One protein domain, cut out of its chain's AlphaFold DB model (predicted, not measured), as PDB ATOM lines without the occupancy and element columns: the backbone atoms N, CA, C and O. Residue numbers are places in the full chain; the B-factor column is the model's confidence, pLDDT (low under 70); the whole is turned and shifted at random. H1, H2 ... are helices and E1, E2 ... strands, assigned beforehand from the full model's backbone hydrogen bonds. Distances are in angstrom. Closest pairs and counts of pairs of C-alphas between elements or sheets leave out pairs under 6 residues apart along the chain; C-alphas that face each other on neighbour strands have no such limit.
ATOM      1  N   GLY A 200     134.858 197.706 140.595       84.19
ATOM      2  CA  GLY A 200     135.890 196.968 139.867       84.19
ATOM      3  C   GLY A 200     136.968 197.836 139.217       84.19
ATOM      4  O   GLY A 200     137.786 197.289 138.480       84.19
ATOM      5  N   PHE A 201     137.008 199.146 139.494       91.81
ATOM      6  CA  PHE A 201     138.118 200.001 139.082       91.81
ATOM      7  C   PHE A 201     139.468 199.411 139.524       91.81
ATOM      8  O   PHE A 201     139.640 198.971 140.666       91.81
ATOM      9  N   VAL A 202     140.427 199.418 138.597       93.50
ATOM     10  CA  VAL A 202     141.798 198.963 138.824       93.50
ATOM     11  C   VAL A 202     142.715 200.176 138.768       93.50
ATOM     12  O   VAL A 202     142.917 200.769 137.711       93.50
ATOM     13  N   SER A 203     143.291 200.522 139.914       92.19
ATOM     14  CA  SER A 203     144.308 201.557 140.004       92.19
ATOM     15  C   SER A 203     145.652 200.993 139.571       92.19
ATOM     16  O   SER A 203     146.140 200.020 140.149       92.19
ATOM     17  N   TRP A 204     146.259 201.608 138.562       92.75
ATOM     18  CA  TRP A 204     147.591 201.251 138.092       92.75
ATOM     19  C   TRP A 204     148.624 202.263 138.559       92.75
ATOM     20  O   TRP A 204     148.411 203.471 138.446       92.75
ATOM     21  N   ARG A 205     149.775 201.778 139.028       88.44
ATOM     22  CA  ARG A 205     150.894 202.634 139.430       88.44
ATOM     23  C   ARG A 205     152.229 202.047 139.005       88.44
ATOM     24  O   ARG A 205     152.491 200.867 139.219       88.44
ATOM     25  N   THR A 206     153.098 202.905 138.490       89.06
ATOM     26  CA  THR A 206     154.531 202.617 138.419       89.06
ATOM     27  C   THR A 206     155.157 203.076 139.723       89.06
ATOM     28  O   THR A 206     154.959 204.218 140.137       89.06
ATOM     29  N   VAL A 207     155.866 202.180 140.397       76.06
ATOM     30  CA  VAL A 207     156.316 202.399 141.769       76.06
ATOM     31  C   VAL A 207     157.825 202.576 141.813       76.06
ATOM     32  O   VAL A 207     158.574 201.746 141.295       76.06
ATOM     33  N   SER A 208     158.258 203.651 142.472       66.19
ATOM     34  CA  SER A 208     159.618 203.786 142.980       66.19
ATOM     35  C   SER A 208     159.725 203.150 144.377       66.19
ATOM     36  O   SER A 208     158.731 203.104 145.105       66.19
ATOM     37  N   PRO A 209     160.920 202.707 144.811       57.69
ATOM     38  CA  PRO A 209     161.118 202.066 146.120       57.69
ATOM     39  C   PRO A 209     160.692 202.907 147.336       57.69
ATOM     40  O   PRO A 209     160.558 202.378 148.433       57.69
ATOM     41  N   SER A 210     160.494 204.218 147.163       59.06
ATOM     42  CA  SER A 210     160.156 205.168 148.226       59.06
ATOM     43  C   SER A 210     158.678 205.566 148.284       59.06
ATOM     44  O   SER A 210     158.331 206.454 149.064       59.06
ATOM     45  N   ILE A 211     157.799 204.965 147.470       67.94
ATOM     46  CA  ILE A 211     156.387 205.360 147.465       67.94
ATOM     47  C   ILE A 211     155.710 204.957 148.782       67.94
ATOM     48  O   ILE A 211     155.823 203.821 149.243       67.94
ATOM     49  N   GLN A 212     154.962 205.886 149.371       66.69
ATOM     50  CA  GLN A 212     154.001 205.583 150.425       66.69
ATOM     51  C   GLN A 212     152.611 205.550 149.798       66.69
ATOM     52  O   GLN A 212     152.281 206.402 148.983       66.69
ATOM     53  N   LEU A 213     151.819 204.538 150.147       77.06
ATOM     54  CA  LEU A 213     150.445 204.401 149.674       77.06
ATOM     55  C   LEU A 213     149.508 204.860 150.788       77.06
ATOM     56  O   LEU A 213     149.485 204.244 151.854       77.06
ATOM     57  N   LEU A 214     148.728 205.918 150.548       74.44
ATOM     58  CA  LEU A 214     147.814 206.449 151.570       74.44
ATOM     59  C   LEU A 214     146.695 205.469 151.934       74.44
ATOM     60  O   LEU A 214     146.308 205.376 153.097       74.44
ATOM     61  N   VAL A 215     146.158 204.743 150.951       76.94
ATOM     62  CA  VAL A 215     145.061 203.797 151.173       76.94
ATOM     63  C   VAL A 215     145.626 202.419 151.514       76.94
ATOM     64  O   VAL A 215     146.361 201.863 150.689       76.94
ATOM     65  N   PRO A 216     145.276 201.819 152.665       69.25
ATOM     66  CA  PRO A 216     145.688 200.458 152.986       69.25
ATOM     67  C   PRO A 216     144.904 199.401 152.186       69.25
ATOM     68  O   PRO A 216     143.804 199.636 151.681       69.25
ATOM     69  N   GLY A 217     145.466 198.192 152.106       74.06
ATOM     70  CA  GLY A 217     144.770 197.000 151.610       74.06
ATOM     71  C   GLY A 217     144.543 196.956 150.095       74.06
ATOM     72  O   GLY A 217     145.367 197.431 149.314       74.06
ATOM     73  N   GLY A 218     143.426 196.353 149.687       79.56
ATOM     74  CA  GLY A 218     143.129 196.040 148.288       79.56
ATOM     75  C   GLY A 218     143.787 194.739 147.822       79.56
ATOM     76  O   GLY A 218     144.779 194.275 148.382       79.56
ATOM     77  N   GLU A 219     143.206 194.125 146.798       87.19
ATOM     78  CA  GLU A 219     143.878 193.059 146.061       87.19
ATOM     79  C   GLU A 219     144.964 193.685 145.187       87.19
ATOM     80  O   GLU A 219     144.736 194.731 144.577       87.19
ATOM     81  N   VAL A 220     146.139 193.052 145.127       90.31
ATOM     82  CA  VAL A 220     147.298 193.561 144.389       90.31
ATOM     83  C   VAL A 220     147.800 192.529 143.381       90.31
ATOM     84  O   VAL A 220     147.812 191.332 143.652       90.31
ATOM     85  N   SER A 221     148.199 193.004 142.206       94.44
ATOM     86  CA  SER A 221     148.998 192.263 141.225       94.44
ATOM     87  C   SER A 221     150.183 193.131 140.823       94.44
ATOM     88  O   SER A 221     150.047 194.353 140.780       94.44
ATOM     89  N   ALA A 222     151.339 192.535 140.541       95.00
ATOM     90  CA  ALA A 222     152.532 193.302 140.205       95.00
ATOM     91  C   ALA A 222     153.346 192.667 139.078       95.00
ATOM     92  O   ALA A 222     153.360 191.449 138.908       95.00
ATOM     93  N   TRP A 223     154.047 193.516 138.331       97.06
ATOM     94  CA  TRP A 223     154.973 193.162 137.261       97.06
ATOM     95  C   TRP A 223     156.269 193.920 137.470       97.06
ATOM     96  O   TRP A 223     156.255 195.139 137.633       97.06
ATOM     97  N   ALA A 224     157.385 193.208 137.452       96.25
ATOM     98  CA  ALA A 224     158.706 193.802 137.578       96.25
ATOM     99  C   ALA A 224     159.429 193.757 136.233       96.25
ATOM    100  O   ALA A 224     159.330 192.769 135.503       96.25
ATOM    101  N   TYR A 225     160.179 194.814 135.934       96.94
ATOM    102  CA  TYR A 225     160.935 194.995 134.697       96.94
ATOM    103  C   TYR A 225     162.393 195.323 135.014       96.94
ATOM    104  O   TYR A 225     162.659 196.108 135.924       96.94
ATOM    105  N   SER A 226     163.334 194.732 134.280       96.88
ATOM    106  CA  SER A 226     164.758 195.073 134.334       96.88
ATOM    107  C   SER A 226     165.021 196.440 133.696       96.88
ATOM    108  O   SER A 226     164.173 196.972 132.974       96.88
ATOM    109  N   GLY A 227     166.208 197.003 133.923       96.75
ATOM    110  CA  GLY A 227     166.659 198.186 133.192       96.75
ATOM    111  C   GLY A 227     166.817 197.915 131.696       96.75
ATOM    112  O   GLY A 227     167.101 196.786 131.279       96.75
ATOM    113  N   GLY A 228     166.620 198.956 130.887       96.88
ATOM    114  CA  GLY A 228     166.812 198.895 129.440       96.88
ATOM    115  C   GLY A 228     168.287 198.943 129.050       96.88
ATOM    116  O   GLY A 228     169.132 199.431 129.800       96.88
ATOM    117  N   GLN A 229     168.621 198.449 127.861       97.69
ATOM    118  CA  GLN A 229     169.973 198.537 127.310       97.69
ATOM    119  C   GLN A 229     170.293 199.978 126.883       97.69
ATOM    120  O   GLN A 229     169.436 200.677 126.339       97.69
ATOM    121  N   GLY A 230     171.543 200.412 127.062       97.00
ATOM    122  CA  GLY A 230     172.018 201.678 126.501       97.00
ATOM    123  C   GLY A 230     171.964 201.701 124.970       97.00
ATOM    124  O   GLY A 230     172.162 200.683 124.305       97.00
ATOM    125  N   GLY A 231     171.724 202.876 124.395       96.62
ATOM    126  CA  GLY A 231     171.757 203.070 122.950       96.62
ATOM    127  C   GLY A 231     173.174 202.990 122.390       96.62
ATOM    128  O   GLY A 231     174.151 203.326 123.063       96.62
ATOM    129  N   GLN A 232     173.293 202.532 121.147       95.62
ATOM    130  CA  GLN A 232     174.567 202.466 120.432       95.62
ATOM    131  C   GLN A 232     175.015 203.873 120.005       95.62
ATOM    132  O   GLN A 232     174.180 204.679 119.605       95.62
ATOM    133  N   GLY A 233     176.316 204.166 120.035       91.69
ATOM    134  CA  GLY A 233     176.850 205.421 119.490       91.69
ATOM    135  C   GLY A 233     176.695 205.531 117.966       91.69
ATOM    136  O   GLY A 233     176.621 204.526 117.258       91.69
ATOM    137  N   GLY A 234     176.651 206.751 117.441       90.06
ATOM    138  CA  GLY A 234     176.662 207.048 116.007       90.06
ATOM    139  C   GLY A 234     178.080 207.148 115.437       90.06
ATOM    140  O   GLY A 234     179.041 207.374 116.168       90.06
ATOM    141  N   GLY A 235     178.204 206.963 114.128       86.38
ATOM    142  CA  GLY A 235     179.388 207.300 113.332       86.38
ATOM    143  C   GLY A 235     179.187 208.593 112.543       86.38
ATOM    144  O   GLY A 235     178.148 209.241 112.665       86.38
ATOM    145  N   THR A 236     180.133 208.955 111.681       81.62
ATOM    146  CA  THR A 236     180.017 210.167 110.844       81.62
ATOM    147  C   THR A 236     178.867 210.073 109.839       81.62
ATOM    148  O   THR A 236     178.132 211.042 109.678       81.62
ATOM    149  N   ASP A 237     178.625 208.888 109.271       83.12
ATOM    150  CA  ASP A 237     177.621 208.688 108.209       83.12
ATOM    151  C   ASP A 237     176.452 207.786 108.628       83.12
ATOM    152  O   ASP A 237     175.474 207.632 107.896       83.12
ATOM    153  N   ARG A 238     176.513 207.185 109.825       86.00
ATOM    154  CA  ARG A 238     175.510 206.214 110.286       86.00
ATOM    155  C   ARG A 238     175.089 206.444 111.728       86.00
ATOM    156  O   ARG A 238     175.917 206.426 112.632       86.00
ATOM    157  N   ALA A 239     173.790 206.608 111.952       89.12
ATOM    158  CA  ALA A 239     173.242 206.696 113.300       89.12
ATOM    159  C   ALA A 239     173.370 205.352 114.039       89.12
ATOM    160  O   ALA A 239     173.306 204.275 113.435       89.12
ATOM    161  N   GLY A 240     173.543 205.422 115.356       91.62
ATOM    162  CA  GLY A 240     173.496 204.270 116.243       91.62
ATOM    163  C   GLY A 240     172.068 203.751 116.408       91.62
ATOM    164  O   GLY A 240     171.089 204.479 116.239       91.62
ATOM    165  N   LYS A 241     171.934 202.467 116.739       94.69
ATOM    166  CA  LYS A 241     170.639 201.844 117.033       94.69
ATOM    167  C   LYS A 241     170.152 202.176 118.448       94.69
ATOM    168  O   LYS A 241     170.959 202.312 119.371       94.69
ATOM    169  N   LYS A 242     168.825 202.243 118.622       95.88
ATOM    170  CA  LYS A 242     168.181 202.241 119.948       95.88
ATOM    171  C   LYS A 242     168.527 200.930 120.672       95.88
ATOM    172  O   LYS A 242     168.551 199.874 120.037       95.88
ATOM    173  N   GLY A 243     168.795 201.005 121.973       96.25
ATOM    174  CA  GLY A 243     168.957 199.834 122.830       96.25
ATOM    175  C   GLY A 243     167.646 199.057 122.980       96.25
ATOM    176  O   GLY A 243     166.556 199.616 122.827       96.25
ATOM    177  N   ALA A 244     167.742 197.762 123.278       96.38
ATOM    178  CA  ALA A 244     166.569 196.955 123.593       96.38
ATOM    179  C   ALA A 244     165.954 197.374 124.945       96.38
ATOM    180  O   ALA A 244     166.694 197.726 125.871       96.38
ATOM    181  N   PRO A 245     164.619 197.340 125.091       96.75
ATOM    182  CA  PRO A 245     163.992 197.507 126.394       96.75
ATOM    183  C   PRO A 245     164.283 196.300 127.300       96.75
ATOM    184  O   PRO A 245     164.552 195.197 126.824       96.75
ATOM    185  N   GLY A 246     164.207 196.515 128.611       96.06
ATOM    186  CA  GLY A 246     164.381 195.475 129.619       96.06
ATOM    187  C   GLY A 246     163.241 194.455 129.612       96.06
ATOM    188  O   GLY A 246     162.088 194.783 129.316       96.06
ATOM    189  N   ASN A 247     163.548 193.215 129.974       97.50
ATOM    190  CA  ASN A 247     162.542 192.169 130.124       97.50
ATOM    191  C   ASN A 247     161.812 192.307 131.463       97.50
ATOM    192  O   ASN A 247     162.278 192.971 132.386       97.50
ATOM    193  N   GLY A 248     160.653 191.674 131.584       96.44
ATOM    194  CA  GLY A 248     159.874 191.672 132.808       96.44
ATOM    195  C   GLY A 248     159.025 190.423 132.975       96.44
ATOM    196  O   GLY A 248     158.870 189.611 132.062       96.44
ATOM    197  N   ALA A 249     158.475 190.274 134.172       96.75
ATOM    198  CA  ALA A 249     157.639 189.142 134.535       96.75
ATOM    199  C   ALA A 249     156.623 189.535 135.619       96.75
ATOM    200  O   ALA A 249     156.891 190.448 136.411       96.75
ATOM    201  N   PRO A 250     155.461 188.857 135.672       96.31
ATOM    202  CA  PRO A 250     154.559 188.974 136.808       96.31
ATOM    203  C   PRO A 250     155.251 188.488 138.085       96.31
ATOM    204  O   PRO A 250     155.961 187.481 138.092       96.31
ATOM    205  N   VAL A 251     155.010 189.196 139.180       95.00
ATOM    206  CA  VAL A 251     155.535 188.879 140.506       95.00
ATOM    207  C   VAL A 251     154.468 188.086 141.260       95.00
ATOM    208  O   VAL A 251     153.575 188.651 141.894       95.00
ATOM    209  N   SER A 252     154.523 186.760 141.148       91.06
ATOM    210  CA  SER A 252     153.575 185.877 141.838       91.06
ATOM    211  C   SER A 252     153.674 186.041 143.357       91.06
ATOM    212  O   SER A 252     154.773 186.049 143.903       91.06
ATOM    213  N   GLY A 253     152.532 186.163 144.039       85.56
ATOM    214  CA  GLY A 253     152.482 186.294 145.500       85.56
ATOM    215  C   GLY A 253     152.923 187.655 146.044       85.56
ATOM    216  O   GLY A 253     153.137 187.772 147.247       85.56
ATOM    217  N   PHE A 254     153.057 188.675 145.190       88.81
ATOM    218  CA  PHE A 254     153.416 190.021 145.627       88.81
ATOM    219  C   PHE A 254     152.420 190.589 146.646       88.81
ATOM    220  O   PHE A 254     151.205 190.514 146.457       88.81
ATOM    221  N   THR A 255     152.946 191.236 147.683       85.75
ATOM    222  CA  THR A 255     152.185 191.985 148.686       85.75
ATOM    223  C   THR A 255     152.819 193.363 148.909       85.75
ATOM    224  O   THR A 255     154.001 193.574 148.644       85.75
ATOM    225  N   LEU A 256     152.031 194.349 149.355       82.19
ATOM    226  CA  LEU A 256     152.490 195.747 149.449       82.19
ATOM    227  C   LEU A 256     153.614 195.965 150.479       82.19
ATOM    228  O   LEU A 256     154.415 196.880 150.316       82.19
ATOM    229  N   ASP A 257     153.715 195.117 151.502       82.25
ATOM    230  CA  ASP A 257     154.806 195.107 152.487       82.25
ATOM    231  C   ASP A 257     156.162 194.708 151.885       82.25
ATOM    232  O   ASP A 257     157.201 194.951 152.492       82.25
ATOM    233  N   MET A 258     156.176 194.160 150.666       85.38
ATOM    234  CA  MET A 258     157.410 193.867 149.941       85.38
ATOM    235  C   MET A 258     158.009 195.101 149.250       85.38
ATOM    236  O   MET A 258     159.168 195.040 148.840       85.38
ATOM    237  N   LEU A 259     157.269 196.216 149.124       84.88
ATOM    238  CA  LEU A 259     157.730 197.437 148.441       84.88
ATOM    239  C   LEU A 259     159.072 197.985 148.962       84.88
ATOM    240  O   LEU A 259     159.927 198.284 148.127       84.88
ATOM    241  N   PRO A 260     159.325 198.061 150.284       85.75
ATOM    242  CA  PRO A 260     160.614 198.525 150.805       85.75
ATOM    243  C   PRO A 260     161.804 197.635 150.417       85.75
ATOM    244  O   PRO A 260     162.945 198.079 150.471       85.75
ATOM    245  N   ASN A 261     161.547 196.385 150.014       88.62
ATOM    246  CA  ASN A 261     162.568 195.412 149.622       88.62
ATOM    247  C   ASN A 261     162.791 195.356 148.101       88.62
ATOM    248  O   ASN A 261     163.488 194.458 147.618       88.62
ATOM    249  N   VAL A 262     162.174 196.263 147.335       90.38
ATOM    250  CA  VAL A 262     162.353 196.359 145.883       90.38
ATOM    251  C   VAL A 262     163.669 197.076 145.583       90.38
ATOM    252  O   VAL A 262     163.849 198.240 145.932       90.38
ATOM    253  N   THR A 263     164.567 196.405 144.864       93.00
ATOM    254  CA  THR A 263     165.757 197.028 144.271       93.00
ATOM    255  C   THR A 263     165.534 197.180 142.774       93.00
ATOM    256  O   THR A 263     165.343 196.191 142.068       93.00
ATOM    257  N   VAL A 264     165.532 198.421 142.285       93.25
ATOM    258  CA  VAL A 264     165.309 198.726 140.866       93.25
ATOM    259  C   VAL A 264     166.569 198.438 140.058       93.25
ATOM    260  O   VAL A 264     167.658 198.878 140.420       93.25
ATOM    261  N   GLY A 265     166.409 197.728 138.941       93.50
ATOM    262  CA  GLY A 265     167.492 197.473 138.003       93.50
ATOM    263  C   GLY A 265     167.966 198.752 137.316       93.50
ATOM    264  O   GLY A 265     167.161 199.494 136.753       93.50
ATOM    265  N   GLU A 266     169.273 199.005 137.337       95.25
ATOM    266  CA  GLU A 266     169.858 200.175 136.680       95.25
ATOM    267  C   GLU A 266     169.714 200.117 135.156       95.25
ATOM    268  O   GLU A 266     169.767 199.050 134.541       95.25
ATOM    269  N   GLY A 267     169.590 201.286 134.533       95.81
ATOM    270  CA  GLY A 267     169.670 201.417 133.085       95.81
ATOM    271  C   GLY A 267     171.079 201.135 132.555       95.81
ATOM    272  O   GLY A 267     172.089 201.492 133.163       95.81
ATOM    273  N   GLY A 268     171.155 200.501 131.390       96.12
ATOM    274  CA  GLY A 268     172.407 200.157 130.731       96.12
ATOM    275  C   GLY A 268     173.189 201.384 130.251       96.12
ATOM    276  O   GLY A 268     172.618 202.370 129.780       96.12
ATOM    277  N   LYS A 269     174.523 201.335 130.341       95.69
ATOM    278  CA  LYS A 269     175.391 202.459 129.945       95.69
ATOM    279  C   LYS A 269     175.372 202.684 128.431       95.69
ATOM    280  O   LYS A 269     175.430 201.730 127.656       95.69
ATOM    281  N   ARG A 270     175.357 203.954 128.017       93.50
ATOM    282  CA  ARG A 270     175.430 204.358 126.604       93.50
ATOM    283  C   ARG A 270     176.674 203.840 125.881       93.50
ATOM    284  O   ARG A 270     177.749 203.723 126.472       93.50
ATOM    285  N   GLY A 271     176.532 203.621 124.581       92.06
ATOM    286  CA  GLY A 271     177.633 203.394 123.658       92.06
ATOM    287  C   GLY A 271     178.273 204.698 123.173       92.06
ATOM    288  O   GLY A 271     177.575 205.688 122.939       92.06
ATOM    289  N   ARG A 272     179.602 204.701 123.015       89.12
ATOM    290  CA  ARG A 272     180.353 205.861 122.502       89.12
ATOM    291  C   ARG A 272     180.256 205.989 120.986       89.12
ATOM    292  O   ARG A 272     180.288 204.972 120.285       89.12
ATOM    293  N   GLY A 273     180.181 207.225 120.505       85.00
ATOM    294  CA  GLY A 273     180.283 207.550 119.085       85.00
ATOM    295  C   GLY A 273     181.652 207.198 118.491       85.00
ATOM    296  O   GLY A 273     182.635 207.021 119.213       85.00
ATOM    297  N   SER A 274     181.712 207.070 117.165       82.19
ATOM    298  CA  SER A 274     182.926 206.741 116.403       82.19
ATOM    299  C   SER A 274     183.232 207.812 115.351       82.19
ATOM    300  O   SER A 274     182.325 208.492 114.872       82.19
ATOM    301  N   SER A 275     184.509 207.959 114.995       72.31
ATOM    302  CA  SER A 275     184.993 208.819 113.903       72.31
ATOM    303  C   SER A 275     184.945 208.134 112.533       72.31
ATOM    304  O   SER A 275     185.297 208.737 111.523       72.31
ATOM    305  N   ILE A 276     184.519 206.869 112.488       69.25
ATOM    306  CA  ILE A 276     184.401 206.065 111.266       69.25
ATOM    307  C   ILE A 276     182.974 206.204 110.700       69.25
ATOM    308  O   ILE A 276     182.020 206.445 111.443       69.25
ATOM    309  N   SER A 277     182.798 205.972 109.395       69.94
ATOM    310  CA  SER A 277     181.491 205.915 108.708       69.94
ATOM    311  C   SER A 277     180.557 204.791 109.203       69.94
ATOM    312  O   SER A 277     179.412 204.668 108.765       69.94
ATOM    313  N   SER A 278     181.008 203.973 110.158       71.62
ATOM    314  CA  SER A 278     180.240 202.926 110.835       71.62
ATOM    315  C   SER A 278     179.678 203.394 112.182       71.62
ATOM    316  O   SER A 278     180.278 204.215 112.867       71.62
ATOM    317  N   SER A 279     178.568 202.794 112.618       77.38
ATOM    318  CA  SER A 279     178.009 203.013 113.960       77.38
ATOM    319  C   SER A 279     179.049 202.773 115.065       77.38
ATOM    320  O   SER A 279     179.867 201.860 114.947       77.38
ATOM    321  N   GLY A 280     178.976 203.558 116.141       79.75
ATOM    322  CA  GLY A 280     179.834 203.451 117.320       79.75
ATOM    323  C   GLY A 280     179.538 202.231 118.198       79.75
ATOM    324  O   GLY A 280     178.811 201.309 117.813       79.75
ATOM    325  N   ASN A 281     180.115 202.219 119.400       88.00
ATOM    326  CA  ASN A 281     180.028 201.082 120.318       88.00
ATOM    327  C   ASN A 281     178.581 200.813 120.732       88.00
ATOM    328  O   ASN A 281     177.798 201.744 120.921       88.00
ATOM    329  N   VAL A 282     178.235 199.537 120.898       90.00
ATOM    330  CA  VAL A 282     176.930 199.118 121.422       90.00
ATOM    331  C   VAL A 282     176.841 199.484 122.905       90.00
ATOM    332  O   VAL A 282     177.824 199.356 123.635       90.00
ATOM    333  N   GLY A 283     175.679 199.969 123.346       89.75
ATOM    334  CA  GLY A 283     175.434 200.225 124.763       89.75
ATOM    335  C   GLY A 283     175.310 198.932 125.575       89.75
ATOM    336  O   GLY A 283     174.967 197.867 125.057       89.75
ATOM    337  N   VAL A 284     175.612 199.026 126.865       95.56
ATOM    338  CA  VAL A 284     175.644 197.894 127.803       95.56
ATOM    339  C   VAL A 284     174.212 197.502 128.205       95.56
ATOM    340  O   VAL A 284     173.359 198.391 128.279       95.56
ATOM    341  N   PRO A 285     173.917 196.213 128.470       94.38
ATOM    342  CA  PRO A 285     172.648 195.788 129.071       94.38
ATOM    343  C   PRO A 285     172.366 196.453 130.428       94.38
ATOM    344  O   PRO A 285     173.294 196.792 131.163       94.38
ATOM    345  N   GLY A 286     171.083 196.637 130.751       94.62
ATOM    346  CA  GLY A 286     170.639 197.088 132.072       94.62
ATOM    347  C   GLY A 286     170.666 195.974 133.124       94.62
ATOM    348  O   GLY A 286     170.780 194.791 132.800       94.62
ATOM    349  N   GLY A 287     170.566 196.360 134.396       95.94
ATOM    350  CA  GLY A 287     170.542 195.450 135.541       95.94
ATOM    351  C   GLY A 287     169.142 194.902 135.860       95.94
ATOM    352  O   GLY A 287     168.133 195.470 135.429       95.94
ATOM    353  N   PRO A 288     169.047 193.807 136.635       96.38
ATOM    354  CA  PRO A 288     167.769 193.235 137.039       96.38
ATOM    355  C   PRO A 288     167.119 194.029 138.178       96.38
ATOM    356  O   PRO A 288     167.783 194.449 139.120       96.38
ATOM    357  N   THR A 289     165.796 194.155 138.129       95.12
ATOM    358  CA  THR A 289     164.974 194.493 139.300       95.12
ATOM    359  C   THR A 289     164.768 193.245 140.159       95.12
ATOM    360  O   THR A 289     164.464 192.174 139.613       95.12
ATOM    361  N   THR A 290     164.918 193.383 141.479       94.75
ATOM    362  CA  THR A 290     164.781 192.305 142.472       94.75
ATOM    363  C   THR A 290     163.848 192.696 143.619       94.75
ATOM    364  O   THR A 290     163.626 193.879 143.879       94.75
ATOM    365  N   ILE A 291     163.279 191.697 144.301       92.06
ATOM    366  CA  ILE A 291     162.404 191.896 145.466       92.06
ATOM    367  C   ILE A 291     162.802 190.892 146.541       92.06
ATOM    368  O   ILE A 291     162.705 189.686 146.317       92.06
ATOM    369  N   GLY A 292     163.280 191.388 147.687       84.25
ATOM    370  CA  GLY A 292     163.567 190.576 148.880       84.25
ATOM    371  C   GLY A 292     164.444 189.338 148.641       84.25
ATOM    372  O   GLY A 292     164.282 188.346 149.342       84.25
ATOM    373  N   GLY A 293     165.299 189.355 147.611       82.81
ATOM    374  CA  GLY A 293     166.161 188.235 147.208       82.81
ATOM    375  C   GLY A 293     165.455 187.016 146.593       82.81
ATOM    376  O   GLY A 293     166.129 186.156 146.037       82.81
ATOM    377  N   TRP A 294     164.123 186.933 146.651       88.88
ATOM    378  CA  TRP A 294     163.354 185.775 146.180       88.88
ATOM    379  C   TRP A 294     162.856 185.929 144.738       88.88
ATOM    380  O   TRP A 294     162.653 184.934 144.045       88.88
ATOM    381  N   PHE A 295     162.682 187.168 144.269       94.81
ATOM    382  CA  PHE A 295     162.302 187.473 142.892       94.81
ATOM    383  C   PHE A 295     163.413 188.245 142.178       94.81
ATOM    384  O   PHE A 295     163.994 189.181 142.734       94.81
ATOM    385  N   THR A 296     163.660 187.902 140.911       95.94
ATOM    386  CA  THR A 296     164.579 188.626 140.028       95.94
ATOM    387  C   THR A 296     164.097 188.596 138.581       95.94
ATOM    388  O   THR A 296     163.582 187.591 138.099       95.94
ATOM    389  N   THR A 297     164.314 189.699 137.867       96.62
ATOM    390  CA  THR A 297     164.081 189.791 136.414       96.62
ATOM    391  C   THR A 297     165.257 189.285 135.574       96.62
ATOM    392  O   THR A 297     165.153 189.260 134.353       96.62
ATOM    393  N   ALA A 298     166.361 188.841 136.188       94.00
ATOM    394  CA  ALA A 298     167.562 188.396 135.468       94.00
ATOM    395  C   ALA A 298     167.311 187.221 134.501       94.00
ATOM    396  O   ALA A 298     168.006 187.089 133.500       94.00
ATOM    397  N   THR A 299     166.320 186.377 134.794       90.88
ATOM    398  CA  THR A 299     165.942 185.216 133.973       90.88
ATOM    399  C   THR A 299     164.753 185.493 133.051       90.88
ATOM    400  O   THR A 299     164.328 184.601 132.315       90.88
ATOM    401  N   ALA A 300     164.197 186.709 133.070       93.81
ATOM    402  CA  ALA A 300     163.066 187.061 132.225       93.81
ATOM    403  C   ALA A 300     163.503 187.176 130.758       93.81
ATOM    404  O   ALA A 300     164.474 187.860 130.430       93.81
ATOM    405  N   THR A 301     162.749 186.539 129.863       92.69
ATOM    406  CA  THR A 301     162.997 186.533 128.408       92.69
ATOM    407  C   THR A 301     161.939 187.297 127.611       92.69
ATOM    408  O   THR A 301     162.083 187.480 126.406       92.69
ATOM    409  N   THR A 302     160.881 187.757 128.277       94.69
ATOM    410  CA  THR A 302     159.745 188.470 127.681       94.69
ATOM    411  C   THR A 302     159.573 189.843 128.312       94.69
ATOM    412  O   THR A 302     160.007 190.054 129.436       94.69
ATOM    413  N   ARG A 303     158.855 190.753 127.650       94.81
ATOM    414  CA  ARG A 303     158.402 192.033 128.220       94.81
ATOM    415  C   ARG A 303     156.871 192.109 128.128       94.81
ATOM    416  O   ARG A 303     156.356 192.667 127.163       94.81
ATOM    417  N   PRO A 304     156.134 191.486 129.065       95.38
ATOM    418  CA  PRO A 304     154.678 191.436 128.991       95.38
ATOM    419  C   PRO A 304     154.068 192.813 129.265       95.38
ATOM    420  O   PRO A 304     154.579 193.555 130.104       95.38
ATOM    421  N   THR A 305     152.946 193.127 128.620       96.75
ATOM    422  CA  THR A 305     152.091 194.248 129.035       96.75
ATOM    423  C   THR A 305     151.289 193.825 130.272       96.75
ATOM    424  O   THR A 305     150.635 192.780 130.218       96.75
ATOM    425  N   PRO A 306     151.317 194.583 131.386       97.56
ATOM    426  CA  PRO A 306     150.565 194.236 132.588       97.56
ATOM    427  C   PRO A 306     149.060 194.150 132.329       97.56
ATOM    428  O   PRO A 306     148.470 195.052 131.728       97.56
ATOM    429  N   GLN A 307     148.437 193.086 132.834       96.94
ATOM    430  CA  GLN A 307     146.993 192.880 132.771       96.94
ATOM    431  C   GLN A 307     146.485 192.320 134.097       96.94
ATOM    432  O   GLN A 307     146.936 191.270 134.548       96.94
ATOM    433  N   ALA A 308     145.532 193.009 134.719       95.81
ATOM    434  CA  ALA A 308     144.954 192.619 135.998       95.81
ATOM    435  C   ALA A 308     143.438 192.773 135.940       95.81
ATOM    436  O   ALA A 308     142.930 193.851 135.632       95.81
ATOM    437  N   TRP A 309     142.710 191.697 136.250       95.00
ATOM    438  CA  TRP A 309     141.250 191.718 136.397       95.00
ATOM    439  C   TRP A 309     140.495 192.328 135.202       95.00
ATOM    440  O   TRP A 309     139.532 193.064 135.379       95.00
ATOM    441  N   GLY A 310     140.947 192.033 133.979       92.75
ATOM    442  CA  GLY A 310     140.354 192.552 132.742       92.75
ATOM    443  C   GLY A 310     140.775 193.981 132.371       92.75
ATOM    444  O   GLY A 310     140.414 194.452 131.298       92.75
ATOM    445  N   SER A 311     141.570 194.656 133.207       94.75
ATOM    446  CA  SER A 311     142.197 195.941 132.892       94.75
ATOM    447  C   SER A 311     143.603 195.728 132.324       94.75
ATOM    448  O   SER A 311     144.334 194.851 132.785       94.75
ATOM    449  N   THR A 312     143.985 196.527 131.326       96.69
ATOM    450  CA  THR A 312     145.336 196.537 130.736       96.69
ATOM    451  C   THR A 312     146.026 197.846 131.097       96.69
ATOM    452  O   THR A 312     145.424 198.911 130.974       96.69
ATOM    453  N   TYR A 313     147.287 197.778 131.519       95.81
ATOM    454  CA  TYR A 313     148.075 198.975 131.795       95.81
ATOM    455  C   TYR A 313     148.388 199.741 130.503       95.81
ATOM    456  O   TYR A 313     148.929 199.174 129.555       95.81
ATOM    457  N   THR A 314     148.064 201.034 130.479       93.00
ATOM    458  CA  THR A 314     148.247 201.922 129.316       93.00
ATOM    459  C   THR A 314     149.380 202.935 129.491       93.00
ATOM    460  O   THR A 314     149.649 203.715 128.580       93.00
ATOM    461  N   GLY A 315     150.037 202.950 130.653       90.38
ATOM    462  CA  GLY A 315     151.153 203.849 130.922       90.38
ATOM    463  C   GLY A 315     152.491 203.332 130.390       90.38
ATOM    464  O   GLY A 315     152.594 202.262 129.787       90.38
ATOM    465  N   THR A 316     153.548 204.100 130.642       91.56
ATOM    466  CA  THR A 316     154.907 203.743 130.226       91.56
ATOM    467  C   THR A 316     155.478 202.646 131.120       91.56
ATOM    468  O   THR A 316     155.649 202.832 132.326       91.56
ATOM    469  N   ILE A 317     155.813 201.504 130.519       94.62
ATOM    470  CA  ILE A 317     156.478 200.398 131.214       94.62
ATOM    471  C   ILE A 317     157.945 200.786 131.499       94.62
ATOM    472  O   ILE A 317     158.643 201.204 130.573       94.62
ATOM    473  N   PRO A 318     158.457 200.620 132.735       94.38
ATOM    474  CA  PRO A 318     159.853 200.912 133.072       94.38
ATOM    475  C   PRO A 318     160.873 200.118 132.247       94.38
ATOM    476  O   PRO A 318     160.560 199.064 131.688       94.38
ATOM    477  N   GLY A 319     162.118 200.585 132.201       95.00
ATOM    478  CA  GLY A 319     163.212 199.883 131.529       95.00
ATOM    479  C   GLY A 319     163.245 200.080 130.017       95.00
ATOM    480  O   GLY A 319     163.575 199.149 129.285       95.00
ATOM    481  N   GLU A 320     162.861 201.251 129.514       96.25
ATOM    482  CA  GLU A 320     163.019 201.574 128.094       96.25
ATOM    483  C   GLU A 320     164.494 201.603 127.667       96.25
ATOM    484  O   GLU A 320     165.386 201.976 128.425       96.25
ATOM    485  N   GLY A 321     164.762 201.194 126.426       96.19
ATOM    486  CA  GLY A 321     166.112 201.229 125.866       96.19
ATOM    487  C   GLY A 321     166.558 202.645 125.491       96.19
ATOM    488  O   GLY A 321     165.752 203.461 125.038       96.19
ATOM    489  N   GLY A 322     167.855 202.916 125.628       94.75
ATOM    490  CA  GLY A 322     168.450 204.214 125.314       94.75
ATOM    491  C   GLY A 322     168.423 204.529 123.817       94.75
ATOM    492  O   GLY A 322     168.529 203.638 122.970       94.75
ATOM    493  N   ALA A 323     168.296 205.806 123.472       95.75
ATOM    494  CA  ALA A 323     168.344 206.293 122.102       95.75
ATOM    495  C   ALA A 323     169.733 206.092 121.478       95.75
ATOM    496  O   ALA A 323     170.762 206.241 122.139       95.75
ATOM    497  N   GLY A 324     169.762 205.772 120.186       93.50
ATOM    498  CA  GLY A 324     171.007 205.692 119.432       93.50
ATOM    499  C   GLY A 324     171.622 207.070 119.179       93.50
ATOM    500  O   GLY A 324     170.913 208.071 119.072       93.50
ATOM    501  N   GLY A 325     172.945 207.120 119.074       89.88
ATOM    502  CA  GLY A 325     173.684 208.341 118.785       89.88
ATOM    503  C   GLY A 325     173.483 208.808 117.345       89.88
ATOM    504  O   GLY A 325     173.387 208.001 116.421       89.88
ATOM    505  N   SER A 326     173.409 210.120 117.130       86.38
ATOM    506  CA  SER A 326     173.177 210.677 115.792       86.38
ATOM    507  C   SER A 326     174.383 210.514 114.868       86.38
ATOM    508  O   SER A 326     175.522 210.609 115.332       86.38
ATOM    509  N   SER A 327     174.128 210.385 113.563       80.69
ATOM    510  CA  SER A 327     175.153 210.590 112.539       80.69
ATOM    511  C   SER A 327     175.535 212.066 112.386       80.69
ATOM    512  O   SER A 327     174.834 212.964 112.870       80.69
ATOM    513  N   GLY A 328     176.648 212.309 111.699       68.94
ATOM    514  CA  GLY A 328     177.210 213.626 111.437       68.94
ATOM    515  C   GLY A 328     178.351 213.968 112.386       68.94
ATOM    516  O   GLY A 328     178.387 213.537 113.538       68.94
ATOM    517  N   ASN A 329     179.291 214.764 111.886       66.75
ATOM    518  CA  ASN A 329     180.449 215.193 112.650       66.75
ATOM    519  C   ASN A 329     180.027 216.276 113.660       66.75
ATOM    520  O   ASN A 329     179.832 217.433 113.286       66.75
ATOM    521  N   LYS A 330     179.776 215.884 114.915       59.62
ATOM    522  CA  LYS A 330     179.141 216.760 115.921       59.62
ATOM    523  C   LYS A 330     180.062 217.203 117.048       59.62
ATOM    524  O   LYS A 330     179.682 218.079 117.822       59.62
ATOM    525  N   THR A 331     181.253 216.627 117.158       56.94
ATOM    526  CA  THR A 331     182.242 217.030 118.160       56.94
ATOM    527  C   THR A 331     183.434 217.699 117.488       56.94
ATOM    528  O   THR A 331     183.799 217.356 116.366       56.94
ATOM    529  N   ALA A 332     184.103 218.609 118.204       55.38
ATOM    530  CA  ALA A 332     185.343 219.252 117.747       55.38
ATOM    531  C   ALA A 332     186.463 218.248 117.384       55.38
ATOM    532  O   ALA A 332     187.463 218.620 116.780       55.38
ATOM    533  N   SER A 333     186.290 216.978 117.755       57.50
ATOM    534  CA  SER A 333     187.224 215.873 117.577       57.50
ATOM    535  C   SER A 333     186.932 214.946 116.387       57.50
ATOM    536  O   SER A 333     187.700 214.008 116.196       57.50
ATOM    537  N   GLY A 334     185.875 215.155 115.589       65.94
ATOM    538  CA  GLY A 334     185.653 214.336 114.385       65.94
ATOM    539  C   GLY A 334     184.705 213.133 114.537       65.94
ATOM    540  O   GLY A 334     184.763 212.230 113.705       65.94
ATOM    541  N   TYR A 335     183.892 213.055 115.599       76.06
ATOM    542  CA  TYR A 335     183.104 211.860 115.944       76.06
ATOM    543  C   TYR A 335     181.592 212.055 115.739       76.06
ATOM    544  O   TYR A 335     181.054 213.160 115.882       76.06
ATOM    545  N   GLY A 336     180.899 210.945 115.452       81.81
ATOM    546  CA  GLY A 336     179.446 210.831 115.600       81.81
ATOM    547  C   GLY A 336     179.004 210.959 117.064       81.81
ATOM    548  O   GLY A 336     179.816 210.890 117.987       81.81
ATOM    549  N   GLY A 337     177.706 211.167 117.298       86.94
ATOM    550  CA  GLY A 337     177.179 211.382 118.651       86.94
ATOM    551  C   GLY A 337     177.180 210.114 119.511       86.94
ATOM    552  O   GLY A 337     176.946 209.019 119.006       86.94
ATOM    553  N   ASP A 338     177.378 210.251 120.821       90.75
ATOM    554  CA  ASP A 338     177.130 209.169 121.785       90.75
ATOM    555  C   ASP A 338     175.638 208.773 121.804       90.75
ATOM    556  O   ASP A 338     174.762 209.600 121.544       90.75
ATOM    557  N   GLY A 339     175.340 207.515 122.147       91.75
ATOM    558  CA  GLY A 339     173.972 207.099 122.482       91.75
ATOM    559  C   GLY A 339     173.514 207.651 123.838       91.75
ATOM    560  O   GLY A 339     174.277 208.301 124.552       91.75
ATOM    561  N   SER A 340     172.283 207.354 124.253       95.69
ATOM    562  CA  SER A 340     171.825 207.605 125.627       95.69
ATOM    563  C   SER A 340     171.908 206.342 126.481       95.69
ATOM    564  O   SER A 340     171.950 205.219 125.969       95.69
ATOM    565  N   SER A 341     171.950 206.512 127.802       97.00
ATOM    566  CA  SER A 341     171.760 205.381 128.712       97.00
ATOM    567  C   SER A 341     170.342 204.826 128.554       97.00
ATOM    568  O   SER A 341     169.444 205.545 128.107       97.00
ATOM    569  N   GLY A 342     170.163 203.548 128.879       95.94
ATOM    570  CA  GLY A 342     168.837 202.968 129.049       95.94
ATOM    571  C   GLY A 342     168.165 203.524 130.298       95.94
ATOM    572  O   GLY A 342     168.838 204.021 131.204       95.94
ATOM    573  N   GLU A 343     166.845 203.427 130.344       95.88
ATOM    574  CA  GLU A 343     166.071 203.817 131.512       95.88
ATOM    575  C   GLU A 343     166.143 202.727 132.592       95.88
ATOM    576  O   GLU A 343     166.258 201.533 132.271       95.88
ATOM    577  N   PRO A 344     166.059 203.106 133.879       95.19
ATOM    578  CA  PRO A 344     165.920 202.150 134.967       95.19
ATOM    579  C   PRO A 344     164.687 201.264 134.791       95.19
ATOM    580  O   PRO A 344     163.679 201.673 134.212       95.19
ATOM    581  N   GLY A 345     164.771 200.048 135.326       94.81
ATOM    582  CA  GLY A 345     163.644 199.136 135.445       94.81
ATOM    583  C   GLY A 345     162.623 199.629 136.469       94.81
ATOM    584  O   GLY A 345     162.571 200.806 136.828       94.81
ATOM    585  N   GLY A 346     161.803 198.722 136.982       93.75
ATOM    586  CA  GLY A 346     160.899 199.068 138.073       93.75
ATOM    587  C   GLY A 346     159.747 198.103 138.240       93.75
ATOM    588  O   GLY A 346     159.753 196.997 137.699       93.75
ATOM    589  N   LEU A 347     158.759 198.551 139.005       93.94
ATOM    590  CA  LEU A 347     157.565 197.791 139.331       93.94
ATOM    591  C   LEU A 347     156.331 198.521 138.799       93.94
ATOM    592  O   LEU A 347     156.179 199.723 139.010       93.94
ATOM    593  N   VAL A 348     155.437 197.785 138.153       95.38
ATOM    594  CA  VAL A 348     154.072 198.224 137.866       95.38
ATOM    595  C   VAL A 348     153.139 197.420 138.760       95.38
ATOM    596  O   VAL A 348     153.165 196.191 138.727       95.38
ATOM    597  N   ILE A 349     152.325 198.101 139.564       93.56
ATOM    598  CA  ILE A 349     151.321 197.484 140.431       93.56
ATOM    599  C   ILE A 349     149.913 197.828 139.946       93.56
ATOM    600  O   ILE A 349     149.641 198.950 139.521       93.56
ATOM    601  N   ALA A 350     149.020 196.854 140.056       94.69
ATOM    602  CA  ALA A 350     147.583 197.003 139.917       94.69
ATOM    603  C   ALA A 350     146.943 196.801 141.288       94.69
ATOM    604  O   ALA A 350     147.260 195.823 141.970       94.69
ATOM    605  N   ARG A 351     146.024 197.681 141.677       91.69
ATOM    606  CA  ARG A 351     145.263 197.577 142.924       91.69
ATOM    607  C   ARG A 351     143.772 197.677 142.649       91.69
ATOM    608  O   ARG A 351     143.352 198.527 141.868       91.69
ATOM    609  N   ARG A 352     142.969 196.853 143.321       90.44
ATOM    610  CA  ARG A 352     141.503 196.977 143.324       90.44
ATOM    611  C   ARG A 352     140.921 196.710 144.708       90.44
ATOM    612  O   ARG A 352     141.508 195.963 145.493       90.44
ATOM    613  N   TRP A 353     139.744 197.264 144.986       83.75
ATOM    614  CA  TRP A 353     139.016 197.045 146.237       83.75
ATOM    615  C   TRP A 353     137.648 196.399 145.959       83.75
ATOM    616  O   TRP A 353     136.976 196.818 145.015       83.75
ATOM    617  N   PRO A 354     137.264 195.359 146.723       65.69
ATOM    618  CA  PRO A 354     136.023 194.608 146.526       65.69
ATOM    619  C   PRO A 354     134.806 195.149 147.286       65.69
ATOM    620  O   PRO A 354     134.962 195.736 148.387       65.69
TER     621      PRO A 354
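AT A GLANCE: This is residues 200 to 354 of the 354 residues of an uncharacterized protein of Corynebacterium ureicelerivorans (UniProt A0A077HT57). Little regular structure: a small antiparallel sheet sits at one end of a rod, and three long loops, residues 226 to 247, 266 to 287 and 319 to 345, run side by side to the far end and back. The 155 printed residues hold E1, E2, E3, H1, E4, a mixed class with only 28 residues in named elements; the sheet's order is E1 E4 E2 E3. The whole is loose, radius of gyration of the C-alphas 18.5 A, spanning 61 by 29 by 28 A.

HOW THE PARTS SIT: E1, residues 203 to 207, neighbours E4, residues 346 to 352; N 205 and O 349 are 2.9 A apart. E4 neighbours E2, residues 219 to 225; N 223 and O 348 are 2.8 A apart. E2 and E3, residues 248 to 250, form a hairpin; N 224 and O 249 are 3.0 A apart. H1, residues 256 to 261, only grazes the sheet; 0 of 2 O i to N i+4 and 2 of 3 O i to N i+3 pairs are within hydrogen-bond range. E3, H1, E4 form a split strand-helix-strand unit, E2 between its same-way strands, crossover right-handed.

IN THESE COORDINATES: E1 begins at C-alpha 203 (144.308, 201.557, 140.004); E4, 20.2 A long, ends at C-alpha 352 (141.503, 196.977, 143.324).

THE WHOLE: The printed part has no cut; H1 to E4 is a long link. Residues 328 to 334 are among 16 under pLDDT 70.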